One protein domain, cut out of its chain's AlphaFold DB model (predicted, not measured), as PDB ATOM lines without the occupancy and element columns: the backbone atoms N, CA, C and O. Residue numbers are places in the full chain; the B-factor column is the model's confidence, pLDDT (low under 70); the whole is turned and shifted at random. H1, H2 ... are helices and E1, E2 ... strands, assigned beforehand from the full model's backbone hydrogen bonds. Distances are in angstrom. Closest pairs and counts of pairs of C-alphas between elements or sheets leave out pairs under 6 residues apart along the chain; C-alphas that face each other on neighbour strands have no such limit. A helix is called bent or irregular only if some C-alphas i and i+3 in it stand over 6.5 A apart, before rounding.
ATOM      1  N   PHE A   2     227.491 374.291 317.159       72.19
ATOM      2  CA  PHE A   2     227.768 373.755 315.810       72.19
ATOM      3  C   PHE A   2     228.571 374.700 314.893       72.19
ATOM      4  O   PHE A   2     229.657 374.343 314.464       72.19
ATOM      5  N   PHE A   3     228.110 375.938 314.668       78.31
ATOM      6  CA  PHE A   3     228.806 376.904 313.799       78.31
ATOM      7  C   PHE A   3     230.237 377.235 314.246       78.31
ATOM      8  O   PHE A   3     231.125 377.394 313.413       78.31
ATOM      9  N   ILE A   4     230.474 377.315 315.560       83.19
ATOM     10  CA  ILE A   4     231.809 377.589 316.114       83.19
ATOM     11  C   ILE A   4     232.742 376.413 315.823       83.19
ATOM     12  O   ILE A   4     233.890 376.621 315.436       83.19
ATOM     13  N   PHE A   5     232.250 375.184 315.991       82.81
ATOM     14  CA  PHE A   5     233.001 373.982 315.648       82.81
ATOM     15  C   PHE A   5     233.305 373.930 314.145       82.81
ATOM     16  O   PHE A   5     234.470 373.809 313.772       82.81
ATOM     17  N   SER A   6     232.297 374.145 313.297       83.69
ATOM     18  CA  SER A   6     232.432 374.202 311.836       83.69
ATOM     19  C   SER A   6     233.500 375.203 311.382       83.69
ATOM     20  O   SER A   6     234.425 374.874 310.633       83.69
ATOM     21  N   PHE A   7     233.431 376.429 311.908       86.38
ATOM     22  CA  PHE A   7     234.410 377.467 311.606       86.38
ATOM     23  C   PHE A   7     235.816 377.076 312.071       86.38
ATOM     24  O   PHE A   7     236.769 377.242 311.312       86.38
ATOM     25  N   LYS A   8     235.958 376.512 313.279       87.38
ATOM     26  CA  LYS A   8     237.252 376.040 313.796       87.38
ATOM     27  C   LYS A   8     237.857 374.953 312.912       87.38
ATOM     28  O   LYS A   8     239.031 375.061 312.574       87.38
ATOM     29  N   VAL A   9     237.077 373.948 312.508       85.00
ATOM     30  CA  VAL A   9     237.545 372.877 311.612       85.00
ATOM     31  C   VAL A   9     238.046 373.469 310.297       85.00
ATOM     32  O   VAL A   9     239.179 373.212 309.896       85.00
ATOM     33  N   LYS A  10     237.250 374.333 309.657       86.06
ATOM     34  CA  LYS A  10     237.643 374.977 308.397       86.06
ATOM     35  C   LYS A  10     238.886 375.857 308.559       86.06
ATOM     36  O   LYS A  10     239.790 375.792 307.733       86.06
ATOM     37  N   TRP A  11     238.957 376.642 309.633       88.00
ATOM     38  CA  TRP A  11     240.124 377.457 309.963       88.00
ATOM     39  C   TRP A  11     241.385 376.597 310.083       88.00
ATOM     40  O   TRP A  11     242.395 376.892 309.450       88.00
ATOM     41  N   TYR A  12     241.314 375.487 310.819       87.94
ATOM     42  CA  TYR A  12     242.435 374.565 310.980       87.94
ATOM     43  C   TYR A  12     242.921 373.970 309.653       87.94
ATOM     44  O   TYR A  12     244.127 373.985 309.401       87.94
ATOM     45  N   LEU A  13     242.004 373.546 308.779       86.81
ATOM     46  CA  LEU A  13     242.335 373.013 307.450       86.81
ATOM     47  C   LEU A  13     242.970 374.054 306.510       86.81
ATOM     48  O   LEU A  13     243.761 373.699 305.634       86.81
ATOM     49  N   LEU A  14     242.637 375.337 306.676       86.44
ATOM     50  CA  LEU A  14     243.194 376.435 305.876       86.44
ATOM     51  C   LEU A  14     244.522 376.965 306.430       86.44
ATOM     52  O   LEU A  14     245.323 377.534 305.690       86.44
ATOM     53  N   THR A  15     244.776 376.797 307.727       86.56
ATOM     54  CA  THR A  15     246.032 377.243 308.340       86.56
ATOM     55  C   THR A  15     247.196 376.314 307.993       86.56
ATOM     56  O   THR A  15     247.026 375.117 307.773       86.56
ATOM     57  N   LYS A  16     248.429 376.831 308.043       84.25
ATOM     58  CA  LYS A  16     249.660 376.030 307.890       84.25
ATOM     59  C   LYS A  16     250.012 375.178 309.123       84.25
ATOM     60  O   LYS A  16     251.117 374.661 309.198       84.25
ATOM     61  N   LYS A  17     249.104 375.040 310.096       84.19
ATOM     62  CA  LYS A  17     249.344 374.225 311.295       84.19
ATOM     63  C   LYS A  17     249.451 372.751 310.932       84.19
ATOM     64  O   LYS A  17     248.677 372.285 310.103       84.19
ATOM     65  N   ASP A  18     250.366 372.036 311.562       86.69
ATOM     66  CA  ASP A  18     250.454 370.591 311.398       86.69
ATOM     67  C   ASP A  18     249.345 369.924 312.219       86.69
ATOM     68  O   ASP A  18     249.257 370.128 313.431       86.69
ATOM     69  N   ILE A  19     248.411 369.266 311.534       90.00
ATOM     70  CA  ILE A  19     247.207 368.680 312.130       90.00
ATOM     71  C   ILE A  19     246.935 367.366 311.420       90.00
ATOM     72  O   ILE A  19     246.851 367.329 310.190       90.00
ATOM     73  N   ASP A  20     246.712 366.335 312.224       93.38
ATOM     74  CA  ASP A  20     246.261 365.030 311.775       93.38
ATOM     75  C   ASP A  20     244.742 364.931 311.904       93.38
ATOM     76  O   ASP A  20     244.157 365.308 312.925       93.38
ATOM     77  N   VAL A  21     244.090 364.427 310.859       92.19
ATOM     78  CA  VAL A  21     242.640 364.226 310.831       92.19
ATOM     79  C   VAL A  21     242.345 362.741 310.958       92.19
ATOM     80  O   VAL A  21     242.765 361.964 310.108       92.19
ATOM     81  N   TYR A  22     241.583 362.359 311.979       93.62
ATOM     82  CA  TYR A  22     241.141 360.982 312.205       93.62
ATOM     83  C   TYR A  22     239.646 360.884 311.915       93.62
ATOM     84  O   TYR A  22     238.867 361.680 312.446       93.62
ATOM     85  N   MET A  23     239.234 359.945 311.063       92.69
ATOM     86  CA  MET A  23     237.838 359.825 310.636       92.69
ATOM     87  C   MET A  23     237.387 358.362 310.473       92.69
ATOM     88  O   MET A  23     238.181 357.554 310.002       92.69
ATOM     89  N   PRO A  24     236.132 358.026 310.832       91.44
ATOM     90  CA  PRO A  24     235.648 356.648 310.793       91.44
ATOM     91  C   PRO A  24     235.118 356.247 309.407       91.44
ATOM     92  O   PRO A  24     235.641 355.354 308.756       91.44
ATOM     93  N   HIS A  25     234.091 356.948 308.917       89.38
ATOM     94  CA  HIS A  25     233.470 356.744 307.605       89.38
ATOM     95  C   HIS A  25     232.655 357.997 307.201       89.38
ATOM     96  O   HIS A  25     232.280 358.804 308.066       89.38
ATOM     97  N   PRO A  26     232.344 358.215 305.908       91.12
ATOM     98  CA  PRO A  26     231.732 359.452 305.407       91.12
ATOM     99  C   PRO A  26     230.194 359.541 305.557       91.12
ATOM    100  O   PRO A  26     229.549 360.223 304.756       91.12
ATOM    101  N   ALA A  27     229.565 358.879 306.542       87.69
ATOM    102  CA  ALA A  27     228.092 358.848 306.629       87.69
ATOM    103  C   ALA A  27     227.438 360.132 307.161       87.69
ATOM    104  O   ALA A  27     226.265 360.379 306.878       87.69
ATOM    105  N   ASN A  28     228.156 360.954 307.932       87.94
ATOM    106  CA  ASN A  28     227.632 362.226 308.435       87.94
ATOM    107  C   ASN A  28     228.251 363.420 307.693       87.94
ATOM    108  O   ASN A  28     229.242 363.285 306.985       87.94
ATOM    109  N   ILE A  29     227.661 364.609 307.847       89.94
ATOM    110  CA  ILE A  29     228.077 365.820 307.117       89.94
ATOM    111  C   ILE A  29     229.552 366.164 307.340       89.94
ATOM    112  O   ILE A  29     230.242 366.528 306.390       89.94
ATOM    113  N   PHE A  30     230.030 366.085 308.583       88.38
ATOM    114  CA  PHE A  30     231.385 366.516 308.911       88.38
ATOM    115  C   PHE A  30     232.422 365.535 308.400       88.38
ATOM    116  O   PHE A  30     233.388 365.959 307.770       88.38
ATOM    117  N   THR A  31     232.211 364.239 308.632       90.12
ATOM    118  CA  THR A  31     233.125 363.225 308.113       90.12
ATOM    119  C   THR A  31     233.098 363.250 306.593       90.12
ATOM    120  O   THR A  31     234.153 363.410 305.997       90.12
ATOM    121  N   ASN A  32     231.925 363.276 305.954       92.62
ATOM    122  CA  ASN A  32     231.812 363.445 304.503       92.62
ATOM    123  C   ASN A  32     232.640 364.637 303.991       92.62
ATOM    124  O   ASN A  32     233.485 364.469 303.116       92.62
ATOM    125  N   TYR A  33     232.477 365.823 304.580       92.19
ATOM    126  CA  TYR A  33     233.269 366.988 304.192       92.19
ATOM    127  C   TYR A  33     234.783 366.743 304.318       92.19
ATOM    128  O   TYR A  33     235.526 367.064 303.393       92.19
ATOM    129  N   LEU A  34     235.246 366.147 305.421       91.38
ATOM    130  CA  LEU A  34     236.667 365.848 305.650       91.38
ATOM    131  C   LEU A  34     237.235 364.820 304.660       91.38
ATOM    132  O   LEU A  34     238.392 364.939 304.255       91.38
ATOM    133  N   PHE A  35     236.420 363.860 304.222       92.12
ATOM    134  CA  PHE A  35     236.810 362.896 303.197       92.12
ATOM    135  C   PHE A  35     237.097 363.583 301.851       92.12
ATOM    136  O   PHE A  35     238.037 363.186 301.163       92.12
ATOM    137  N   PHE A  36     236.343 364.634 301.499       91.56
ATOM    138  CA  PHE A  36     236.343 365.221 300.150       91.56
ATOM    139  C   PHE A  36     236.935 366.628 300.019       91.56
ATOM    140  O   PHE A  36     237.071 367.129 298.899       91.56
ATOM    141  N   VAL A  37     237.261 367.292 301.125       89.69
ATOM    142  CA  VAL A  37     237.910 368.607 301.107       89.69
ATOM    143  C   VAL A  37     239.377 368.490 300.687       89.69
ATOM    144  O   VAL A  37     240.053 367.506 300.978       89.69
ATOM    145  N   GLN A  38     239.906 369.531 300.041       85.38
ATOM    146  CA  GLN A  38     241.343 369.649 299.825       85.38
ATOM    147  C   GLN A  38     242.070 369.755 301.171       85.38
ATOM    148  O   GLN A  38     241.845 370.678 301.953       85.38
ATOM    149  N   ARG A  39     242.967 368.802 301.428       82.25
ATOM    150  CA  ARG A  39     243.618 368.622 302.732       82.25
ATOM    151  C   ARG A  39     244.822 369.540 302.962       82.25
ATOM    152  O   ARG A  39     245.366 369.517 304.048       82.25
ATOM    153  N   ASN A  40     245.261 370.347 301.989       83.06
ATOM    154  CA  ASN A  40     246.373 371.313 302.134       83.06
ATOM    155  C   ASN A  40     247.624 370.751 302.850       83.06
ATOM    156  O   ASN A  40     248.218 371.419 303.699       83.06
ATOM    157  N   GLY A  41     247.993 369.503 302.539       83.31
ATOM    158  CA  GLY A  41     249.129 368.807 303.156       83.31
ATOM    159  C   GLY A  41     248.882 368.252 304.566       83.31
ATOM    160  O   GLY A  41     249.840 367.822 305.196       83.31
ATOM    161  N   LYS A  42     247.644 368.265 305.083       89.88
ATOM    162  CA  LYS A  42     247.283 367.577 306.334       89.88
ATOM    163  C   LYS A  42     247.262 366.075 306.120       89.88
ATOM    164  O   LYS A  42     246.753 365.614 305.095       89.88
ATOM    165  N   ARG A  43     247.733 365.343 307.128       92.81
ATOM    166  CA  ARG A  43     247.632 363.888 307.144       92.81
ATOM    167  C   ARG A  43     246.231 363.458 307.540       92.81
ATOM    168  O   ARG A  43     245.556 364.105 308.346       92.81
ATOM    169  N   CYS A  44     245.791 362.356 306.964       93.81
ATOM    170  CA  CYS A  44     244.478 361.791 307.190       93.81
ATOM    171  C   CYS A  44     244.584 360.312 307.510       93.81
ATOM    172  O   CYS A  44     245.154 359.531 306.751       93.81
ATOM    173  N   PHE A  45     243.966 359.951 308.622       95.69
ATOM    174  CA  PHE A  45     243.921 358.610 309.148       95.69
ATOM    175  C   PHE A  45     242.482 358.126 309.210       95.69
ATOM    176  O   PHE A  45     241.583 358.846 309.654       95.69
ATOM    177  N   ILE A  46     242.282 356.886 308.794       95.06
ATOM    178  CA  ILE A  46     241.041 356.168 309.044       95.06
ATOM    179  C   ILE A  46     241.149 355.476 310.401       95.06
ATOM    180  O   ILE A  46     242.207 354.952 310.751       95.06
ATOM    181  N   TYR A  47     240.067 355.444 311.165       93.69
ATOM    182  CA  TYR A  47     239.934 354.479 312.252       93.69
ATOM    183  C   TYR A  47     238.706 353.612 312.025       93.69
ATOM    184  O   TYR A  47     237.743 354.024 311.387       93.69
ATOM    185  N   GLU A  48     238.779 352.386 312.513       89.75
ATOM    186  CA  GLU A  48     237.736 351.394 312.323       89.75
ATOM    187  C   GLU A  48     236.370 351.826 312.866       89.75
ATOM    188  O   GLU A  48     236.240 352.241 314.018       89.75
ATOM    189  N   ASP A  49     235.350 351.623 312.036       82.94
ATOM    190  CA  ASP A  49     233.936 351.665 312.409       82.94
ATOM    191  C   ASP A  49     233.248 350.332 312.082       82.94
ATOM    192  O   ASP A  49     232.744 350.098 310.977       82.94
ATOM    193  N   GLY A  50     233.335 349.401 313.034       82.69
ATOM    194  CA  GLY A  50     232.762 348.061 312.933       82.69
ATOM    195  C   GLY A  50     233.282 347.238 311.746       82.69
ATOM    196  O   GLY A  50     234.411 347.395 311.274       82.69
ATOM    197  N   LEU A  51     232.431 346.334 311.244       86.62
ATOM    198  CA  LEU A  51     232.813 345.378 310.195       86.62
ATOM    199  C   LEU A  51     232.931 345.973 308.802       86.62
ATOM    200  O   LEU A  51     233.478 345.310 307.922       86.62
ATOM    201  N   LEU A  52     232.459 347.206 308.606       87.94
ATOM    202  CA  LEU A  52     232.438 347.878 307.308       87.94
ATOM    203  C   LEU A  52     233.816 347.937 306.646       87.94
ATOM    204  O   LEU A  52     233.896 348.161 305.453       87.94
ATOM    205  N   ASN A  53     234.894 347.739 307.401       90.94
ATOM    206  CA  ASN A  53     236.275 347.838 306.946       90.94
ATOM    207  C   ASN A  53     236.818 346.538 306.320       90.94
ATOM    208  O   ASN A  53     237.924 346.554 305.779       90.94
ATOM    209  N   TYR A  54     236.076 345.426 306.404       91.44
ATOM    210  CA  TYR A  54     236.588 344.069 306.136       91.44
ATOM    211  C   TYR A  54     235.803 343.274 305.086       91.44
ATOM    212  O   TYR A  54     236.129 342.118 304.815       91.44
ATOM    213  N   TYR A  55     234.768 343.868 304.503       90.19
ATOM    214  CA  TYR A  55     234.012 343.300 303.392       90.19
ATOM    215  C   TYR A  55     233.604 344.426 302.445       90.19
ATOM    216  O   TYR A  55     233.506 345.573 302.870       90.19
ATOM    217  N   ASP A  56     233.389 344.112 301.171       89.62
ATOM    218  CA  ASP A  56     233.001 345.074 300.144       89.62
ATOM    219  C   ASP A  56     231.550 345.521 300.376       89.62
ATOM    220  O   ASP A  56     230.588 344.908 299.909       89.62
ATOM    221  N   ALA A  57     231.398 346.592 301.150       87.56
ATOM    222  CA  ALA A  57     230.110 347.165 301.494       87.56
ATOM    223  C   ALA A  57     229.876 348.427 300.655       87.56
ATOM    224  O   ALA A  57     230.512 349.453 300.883       87.56
ATOM    225  N   GLU A  58     228.983 348.374 299.670       85.81
ATOM    226  CA  GLU A  58     228.706 349.528 298.807       85.81
ATOM    227  C   GLU A  58     227.647 350.462 299.405       85.81
ATOM    228  O   GLU A  58     226.660 350.032 300.011       85.81
ATOM    229  N   LEU A  59     227.831 351.772 299.219       80.75
ATOM    230  CA  LEU A  59     226.829 352.767 299.587       80.75
ATOM    231  C   LEU A  59     225.674 352.752 298.572       80.75
ATOM    232  O   LEU A  59     225.755 353.375 297.516       80.75
ATOM    233  N   VAL A  60     224.581 352.063 298.913       78.62
ATOM    234  CA  VAL A  60     223.389 351.931 298.047       78.62
ATOM    235  C   VAL A  60     222.371 353.066 298.255       78.62
ATOM    236  O   VAL A  60     221.479 353.272 297.435       78.62
ATOM    237  N   TYR A  61     222.484 353.832 299.342       76.44
ATOM    238  CA  TYR A  61     221.533 354.890 299.687       76.44
ATOM    239  C   TYR A  61     222.223 356.168 300.155       76.44
ATOM    240  O   TYR A  61     223.407 356.206 300.469       76.44
ATOM    241  N   GLU A  62     221.455 357.249 300.210       79.62
ATOM    242  CA  GLU A  62     221.930 358.559 300.623       79.62
ATOM    243  C   GLU A  62     221.670 358.796 302.129       79.62
ATOM    244  O   GLU A  62     220.529 359.069 302.503       79.62
ATOM    245  N   PRO A  63     222.689 358.753 303.013       77.44
ATOM    246  CA  PRO A  63     222.479 358.747 304.470       77.44
ATOM    247  C   PRO A  63     222.050 360.109 305.037       77.44
ATOM    248  O   PRO A  63     221.487 360.201 306.126       77.44
ATOM    249  N   VAL A  64     222.309 361.198 304.307       85.62
ATOM    250  CA  VAL A  64     222.015 362.564 304.757       85.62
ATOM    251  C   VAL A  64     220.829 363.136 303.987       85.62
ATOM    252  O   VAL A  64     220.908 363.311 302.773       85.62
ATOM    253  N   SER A  65     219.762 363.505 304.701       89.25
ATOM    254  CA  SER A  65     218.556 364.152 304.154       89.25
ATOM    255  C   SER A  65     218.846 365.488 303.453       89.25
ATOM    256  O   SER A  65     219.752 366.216 303.863       89.25
ATOM    257  N   LEU A  66     218.005 365.885 302.491       90.62
ATOM    258  CA  LEU A  66     218.151 367.143 301.742       90.62
ATOM    259  C   LEU A  66     218.246 368.389 302.640       90.62
ATOM    260  O   LEU A  66     219.121 369.224 302.431       90.62
ATOM    261  N   THR A  67     217.407 368.492 303.673       90.56
ATOM    262  CA  THR A  67     217.408 369.620 304.624       90.56
ATOM    263  C   THR A  67     218.760 369.778 305.320       90.56
ATOM    264  O   THR A  67     219.339 370.864 305.329       90.56
ATOM    265  N   LYS A  68     219.316 368.670 305.824       90.38
ATOM    266  CA  LYS A  68     220.661 368.613 306.412       90.38
ATOM    267  C   LYS A  68     221.743 369.054 305.417       90.38
ATOM    268  O   LYS A  68     222.652 369.775 305.810       90.38
ATOM    269  N   ARG A  69     221.640 368.701 304.131       91.25
ATOM    270  CA  ARG A  69     222.602 369.148 303.097       91.25
ATOM    271  C   ARG A  69     222.540 370.645 302.839       91.25
ATOM    272  O   ARG A  69     223.582 371.283 302.733       91.25
ATOM    273  N   VAL A  70     221.331 371.197 302.753       91.00
ATOM    274  CA  VAL A  70     221.130 372.643 302.603       91.00
ATOM    275  C   VAL A  70     221.720 373.371 303.810       91.00
ATOM    276  O   VAL A  70     222.489 374.312 303.646       91.00
ATOM    277  N   PHE A  71     221.457 372.885 305.023       89.69
ATOM    278  CA  PHE A  71     222.065 373.433 306.235       89.69
ATOM    279  C   PHE A  71     223.601 373.343 306.223       89.69
ATOM    280  O   PHE A  71     224.289 374.294 306.596       89.69
ATOM    281  N   ALA A  72     224.149 372.228 305.739       89.75
ATOM    282  CA  ALA A  72     225.587 372.019 305.620       89.75
ATOM    283  C   ALA A  72     226.263 373.049 304.695       89.75
ATOM    284  O   ALA A  72     227.366 373.510 304.991       89.75
ATOM    285  N   LEU A  73     225.572 373.479 303.630       89.25
ATOM    286  CA  LEU A  73     226.030 374.552 302.743       89.25
ATOM    287  C   LEU A  73     226.187 375.882 303.498       89.25
ATOM    288  O   LEU A  73     227.245 376.506 303.418       89.25
ATOM    289  N   PHE A  74     225.183 376.275 304.291       88.00
ATOM    290  CA  PHE A  74     225.248 377.483 305.129       88.00
ATOM    291  C   PHE A  74     226.328 377.398 306.213       88.00
ATOM    292  O   PHE A  74     226.873 378.414 306.638       88.00
ATOM    293  N   CYS A  75     226.682 376.183 306.626       86.38
ATOM    294  CA  CYS A  75     227.755 375.929 307.582       86.38
ATOM    295  C   CYS A  75     229.136 375.772 306.932       86.38
ATOM    296  O   CYS A  75     230.080 375.401 307.626       86.38
ATOM    297  N   LEU A  76     229.271 376.053 305.630       87.00
ATOM    298  CA  LEU A  76     230.518 375.951 304.866       87.00
ATOM    299  C   LEU A  76     231.118 374.533 304.791       87.00
ATOM    300  O   LEU A  76     232.313 374.392 304.516       87.00
ATOM    301  N   HIS A  77     230.287 373.508 304.973       90.50
ATOM    302  CA  HIS A  77     230.639 372.091 304.863       90.50
ATOM    303  C   HIS A  77     229.733 371.407 303.838       90.50
ATOM    304  O   HIS A  77     228.884 370.602 304.214       90.50
ATOM    305  N   PRO A  78     229.843 371.752 302.543       90.75
ATOM    306  CA  PRO A  78     228.976 371.169 301.530       90.75
ATOM    307  C   PRO A  78     229.111 369.643 301.537       90.75
ATOM    308  O   PRO A  78     230.212 369.106 301.440       90.75
ATOM    309  N   TYR A  79     227.974 368.960 301.652       91.69
ATOM    310  CA  TYR A  79     227.910 367.508 301.541       91.69
ATOM    311  C   TYR A  79     228.175 367.097 300.091       91.69
ATOM    312  O   TYR A  79     227.507 367.585 299.174       91.69
ATOM    313  N   LYS A  80     229.103 366.166 299.882       91.50
ATOM    314  CA  LYS A  80     229.381 365.574 298.575       91.50
ATOM    315  C   LYS A  80     228.726 364.202 298.486       91.50
ATOM    316  O   LYS A  80     228.972 363.319 299.308       91.50
ATOM    317  N   LYS A  81     227.900 364.019 297.455       89.81
ATOM    318  CA  LYS A  81     227.412 362.689 297.083       89.81
ATOM    319  C   LYS A  81     228.602 361.828 296.668       89.81
ATOM    320  O   LYS A  81     229.446 362.275 295.894       89.81
ATOM    321  N   TYR A  82     228.648 360.616 297.189       87.81
ATOM    322  CA  TYR A  82     229.715 359.658 296.956       87.81
ATOM    323  C   TYR A  82     229.087 358.313 296.617       87.81
ATOM    324  O   TYR A  82     228.043 357.973 297.167       87.81
ATOM    325  N   ALA A  83     229.712 357.601 295.690       87.69
ATOM    326  CA  ALA A  83     229.398 356.228 295.342       87.69
ATOM    327  C   ALA A  83     230.697 355.433 295.480       87.69
ATOM    328  O   ALA A  83     231.758 355.934 295.105       87.69
ATOM    329  N   GLY A  84     230.606 354.241 296.055       89.50
ATOM    330  CA  GLY A  84     231.752 353.408 296.397       89.50
ATOM    331  C   GLY A  84     231.589 352.785 297.778       89.50
ATOM    332  O   GLY A  84     230.485 352.698 298.323       89.50
ATOM    333  N   HIS A  85     232.711 352.377 298.351       91.19
ATOM    334  CA  HIS A  85     232.783 351.649 299.602       91.19
ATOM    335  C   HIS A  85     232.305 352.478 300.805       91.19
ATOM    336  O   HIS A  85     232.729 353.624 300.964       91.19
ATOM    337  N   LEU A  86     231.479 351.898 301.683       89.75
ATOM    338  CA  LEU A  86     230.833 352.553 302.830       89.75
ATOM    339  C   LEU A  86     231.820 353.182 303.814       89.75
ATOM    340  O   LEU A  86     231.515 354.236 304.369       89.75
ATOM    341  N   ALA A  87     233.003 352.589 303.993       90.56
ATOM    342  CA  ALA A  87     234.069 353.161 304.823       90.56
ATOM    343  C   ALA A  87     234.758 354.385 304.170       90.56
ATOM    344  O   ALA A  87     235.611 355.030 304.770       90.56
ATOM    345  N   GLY A  88     234.392 354.733 302.930       90.19
ATOM    346  CA  GLY A  88     234.945 355.858 302.178       90.19
ATOM    347  C   GLY A  88     236.321 355.585 301.573       90.19
ATOM    348  O   GLY A  88     237.017 356.520 301.189       90.19
ATOM    349  N   TYR A  89     236.735 354.323 301.475       91.19
ATOM    350  CA  TYR A  89     238.074 353.958 301.000       91.19
ATOM    351  C   TYR A  89     238.340 354.344 299.544       91.19
ATOM    352  O   TYR A  89     239.493 354.585 299.198       91.19
ATOM    353  N   ASP A  90     237.289 354.491 298.731       90.38
ATOM    354  CA  ASP A  90     237.406 354.925 297.335       90.38
ATOM    355  C   ASP A  90     237.359 356.461 297.187       90.38
ATOM    356  O   ASP A  90     237.479 356.996 296.086       90.38
ATOM    357  N   ALA A  91     237.178 357.212 298.281       89.75
ATOM    358  CA  ALA A  91     237.105 358.675 298.240       89.75
ATOM    359  C   ALA A  91     238.468 359.352 298.008       89.75
ATOM    360  O   ALA A  91     238.509 360.525 297.625       89.75
ATOM    361  N   GLY A  92     239.569 358.643 298.260       87.31
ATOM    362  CA  GLY A  92     240.929 359.143 298.094       87.31
ATOM    363  C   GLY A  92     241.961 358.229 298.750       87.31
ATOM    364  O   GLY A  92     241.650 357.112 299.148       87.31
ATOM    365  N   SER A  93     243.189 358.727 298.876       91.25
ATOM    366  CA  SER A  93     244.275 358.047 299.592       91.25
ATOM    367  C   SER A  93     244.433 358.606 301.006       91.25
ATOM    368  O   SER A  93     244.148 359.783 301.259       91.25
ATOM    369  N   TYR A  94     244.899 357.766 301.921       94.75
ATOM    370  CA  TYR A  94     245.085 358.074 303.336       94.75
ATOM    371  C   TYR A  94     246.532 357.814 303.754       94.75
ATOM    372  O   TYR A  94     247.231 356.991 303.165       94.75
ATOM    373  N   ASP A  95     246.979 358.523 304.786       95.88
ATOM    374  CA  ASP A  95     248.319 358.371 305.354       95.88
ATOM    375  C   ASP A  95     248.420 357.115 306.224       95.88
ATOM    376  O   ASP A  95     249.505 356.559 306.421       95.88
ATOM    377  N   GLY A  96     247.283 356.637 306.727       96.94
ATOM    378  CA  GLY A  96     247.221 355.381 307.440       96.94
ATOM    379  C   GLY A  96     245.834 354.996 307.950       96.94
ATOM    380  O   GLY A  96     244.884 355.777 307.861       96.94
ATOM    381  N   ALA A  97     245.728 353.806 308.533       96.69
ATOM    382  CA  ALA A  97     244.500 353.317 309.146       96.69
ATOM    383  C   ALA A  97     244.757 352.551 310.448       96.69
ATOM    384  O   ALA A  97     245.672 351.731 310.537       96.69
ATOM    385  N   PHE A  98     243.917 352.807 311.448       96.00
ATOM    386  CA  PHE A  98     243.894 352.114 312.732       96.00
ATOM    387  C   PHE A  98     242.776 351.088 312.698       96.00
ATOM    388  O   PHE A  98     241.606 351.420 312.888       96.00
ATOM    389  N   LEU A  99     243.158 349.852 312.403       94.06
ATOM    390  CA  LEU A  99     242.235 348.748 312.222       94.06
ATOM    391  C   LEU A  99     242.588 347.657 313.200       94.06
ATOM    392  O   LEU A  99     243.749 347.354 313.453       94.06
ATOM    393  N   SER A 100     241.582 347.010 313.730       90.25
ATOM    394  CA  SER A 100     241.794 345.884 314.603       90.25
ATOM    395  C   SER A 100     242.206 344.632 313.807       90.25
ATOM    396  O   SER A 100     242.947 343.813 314.346       90.25
ATOM    397  N   MET A 101     241.812 344.499 312.532       90.12
ATOM    398  CA  MET A 101     242.209 343.396 311.627       90.12
ATOM    399  C   MET A 101     242.795 343.932 310.314       90.12
ATOM    400  O   MET A 101     242.186 343.796 309.249       90.12
ATOM    401  N   PRO A 102     243.977 344.574 310.347       93.19
ATOM    402  CA  PRO A 102     244.561 345.206 309.162       93.19
ATOM    403  C   PRO A 102     244.802 344.215 308.009       93.19
ATOM    404  O   PRO A 102     244.760 344.586 306.837       93.19
ATOM    405  N   GLU A 103     245.006 342.935 308.310       91.69
ATOM    406  CA  GLU A 103     245.149 341.856 307.333       91.69
ATOM    407  C   GLU A 103     243.862 341.515 306.567       91.69
ATOM    408  O   GLU A 103     243.961 340.961 305.474       91.69
ATOM    409  N   LEU A 104     242.683 341.879 307.073       90.69
ATOM    410  CA  LEU A 104     241.399 341.662 306.395       90.69
ATOM    411  C   LEU A 104     240.844 342.930 305.744       90.69
ATOM    412  O   LEU A 104     239.791 342.881 305.117       90.69
ATOM    413  N   ALA A 105     241.527 344.064 305.907       92.62
ATOM    414  CA  ALA A 105     241.064 345.340 305.390       92.62
ATOM    415  C   ALA A 105     240.840 345.286 303.874       92.62
ATOM    416  O   ALA A 105     241.692 344.786 303.133       92.62
ATOM    417  N   VAL A 106     239.714 345.819 303.409       91.69
ATOM    418  CA  VAL A 106     239.476 346.025 301.975       91.69
ATOM    419  C   VAL A 106     240.164 347.307 301.502       91.69
ATOM    420  O   VAL A 106     240.420 348.204 302.302       91.69
ATOM    421  N   ARG A 107     240.486 347.387 300.203       91.81
ATOM    422  CA  ARG A 107     241.153 348.548 299.572       91.81
ATOM    423  C   ARG A 107     242.442 348.994 300.284       91.81
ATOM    424  O   ARG A 107     242.695 350.185 300.450       91.81
ATOM    425  N   LYS A 108     243.274 348.049 300.739       92.50
ATOM    426  CA  LYS A 108     244.509 348.338 301.506       92.50
ATOM    427  C   LYS A 108     245.437 349.326 300.810       92.50
ATOM    428  O   LYS A 108     246.130 350.087 301.477       92.50
ATOM    429  N   GLU A 109     245.442 349.313 299.484       92.38
ATOM    430  CA  GLU A 109     246.213 350.208 298.632       92.38
ATOM    431  C   GLU A 109     245.889 351.692 298.853       92.38
ATOM    432  O   GLU A 109     246.769 352.530 298.659       92.38
ATOM    433  N   SER A 110     244.673 352.034 299.300       92.56
ATOM    434  CA  SER A 110     244.305 353.420 299.602       92.56
ATOM    435  C   SER A 110     244.613 353.827 301.043       92.56
ATOM    436  O   SER A 110     244.658 355.022 301.335       92.56
ATOM    437  N   LEU A 111     244.870 352.867 301.937       94.50
ATOM    438  CA  LEU A 111     244.938 353.082 303.385       94.50
ATOM    439  C   LEU A 111     246.320 353.453 303.925       94.50
ATOM    440  O   LEU A 111     246.439 353.645 305.128       94.50
ATOM    441  N   GLY A 112     247.359 353.552 303.095       94.88
ATOM    442  CA  GLY A 112     248.698 353.938 303.551       94.88
ATOM    443  C   GLY A 112     249.262 352.981 304.612       94.88
ATOM    444  O   GLY A 112     249.286 351.763 304.422       94.88
ATOM    445  N   ARG A 113     249.758 353.517 305.735       96.75
ATOM    446  CA  ARG A 113     250.299 352.698 306.832       96.75
ATOM    447  C   ARG A 113     249.185 352.099 307.694       96.75
ATOM    448  O   ARG A 113     248.382 352.821 308.269       96.75
ATOM    449  N   LEU A 114     249.199 350.782 307.874       96.69
ATOM    450  CA  LEU A 114     248.234 350.086 308.726       96.69
ATOM    451  C   LEU A 114     248.788 349.875 310.142       96.69
ATOM    452  O   LEU A 114     249.902 349.372 310.310       96.69
ATOM    453  N   TRP A 115     247.992 350.213 311.154       96.44
ATOM    454  CA  TRP A 115     248.236 349.873 312.556       96.44
ATOM    455  C   TRP A 115     247.188 348.894 313.045       96.44
ATOM    456  O   TRP A 115     245.996 349.094 312.813       96.44
ATOM    457  N   ARG A 116     247.648 347.866 313.763       93.94
ATOM    458  CA  ARG A 116     246.773 346.951 314.484       93.94
ATOM    459  C   ARG A 116     246.340 347.591 315.800       93.94
ATOM    460  O   ARG A 116     247.192 347.948 316.610       93.94
ATOM    461  N   LEU A 117     245.034 347.707 316.016       90.06
ATOM    462  CA  LEU A 117     244.473 348.016 317.328       90.06
ATOM    463  C   LEU A 117     244.484 346.750 318.189       90.06
ATOM    464  O   LEU A 117     243.890 345.733 317.822       90.06
TER     465      LEU A 117
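AT A GLANCE: This is residues 2 to 117 of the 256 residues of an uncharacterized protein of Pseudomonas sp. TTU2014-080ASC (UniProt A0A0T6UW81). A small sheet of four short parallel strands stands toward one end of a flat domain, H2 lies in the middle beside its E1 edge, and H1 and H4 lie toward the other end, with long loops between. The 116 printed residues hold H1 E1 H2 E2 H3 H4 E3 E4 in this order, of mixed class, with under half of the residues in named elements. The sheet's order is E1 E2 E3 E4. The whole is compact, radius of gyration of the C-alphas 14.3 A, spanning 40 by 35 by 19 A.

IN THESE COORDINATES: H1, residues 2 to 14, begins at C-alpha 2 (227.768, 373.755, 315.810) and is 18.5 A long. E1 is residues 20 to 23, H2 29 to 36, 10.8 A, and E2 43 to 47, 13.2 A. H3, residues 50 to 53, is irregular, but only just: C-alphas 50 and 53 are 6.9 A apart. H4 is residues 66 to 74, 13.0 A, and E3 96 to 99. E4, residues 113 to 116, ends at C-alpha 116 (246.773, 346.951, 314.484).

HOW THE PARTS SIT: N 21 and O 43 of E1 and E2 are 2.9 A apart, N 98 and O 46 of E3 and E2 2.8 A, and N 97 and O 113 of E3 and E4 2.8 A, each within hydrogen-bond range. E1, H2, E2 and E2, H3 H4, E3 are strand-helix-strand units, parallel neighbour strands joined through helices, with right-handed crossovers. H2 is on the sheet but only grazes it, with residues 30 to 35. H2 and H4 only just touch, with 3 pairs of C-alphas within 8 A, the closest those of Ile 29 and Ala 72, 6.8 A. H1 and H2 are near each other, with 5 pairs of C-alphas within 10 A. H3 is only just not on the sheet, with 4 such pairs. In H1, H2 and H4 every O i to N i+4 pair is within hydrogen-bond range; H3 is too short for one.

THE WHOLE: The C-alphas farthest apart, those of Phe 74 and Glu 103, are 40.9 A apart. The printed part has no cut. The links H3 to H4, H4 to E3 and E3 to E4 are long. No printed residue is under 70 in pLDDT.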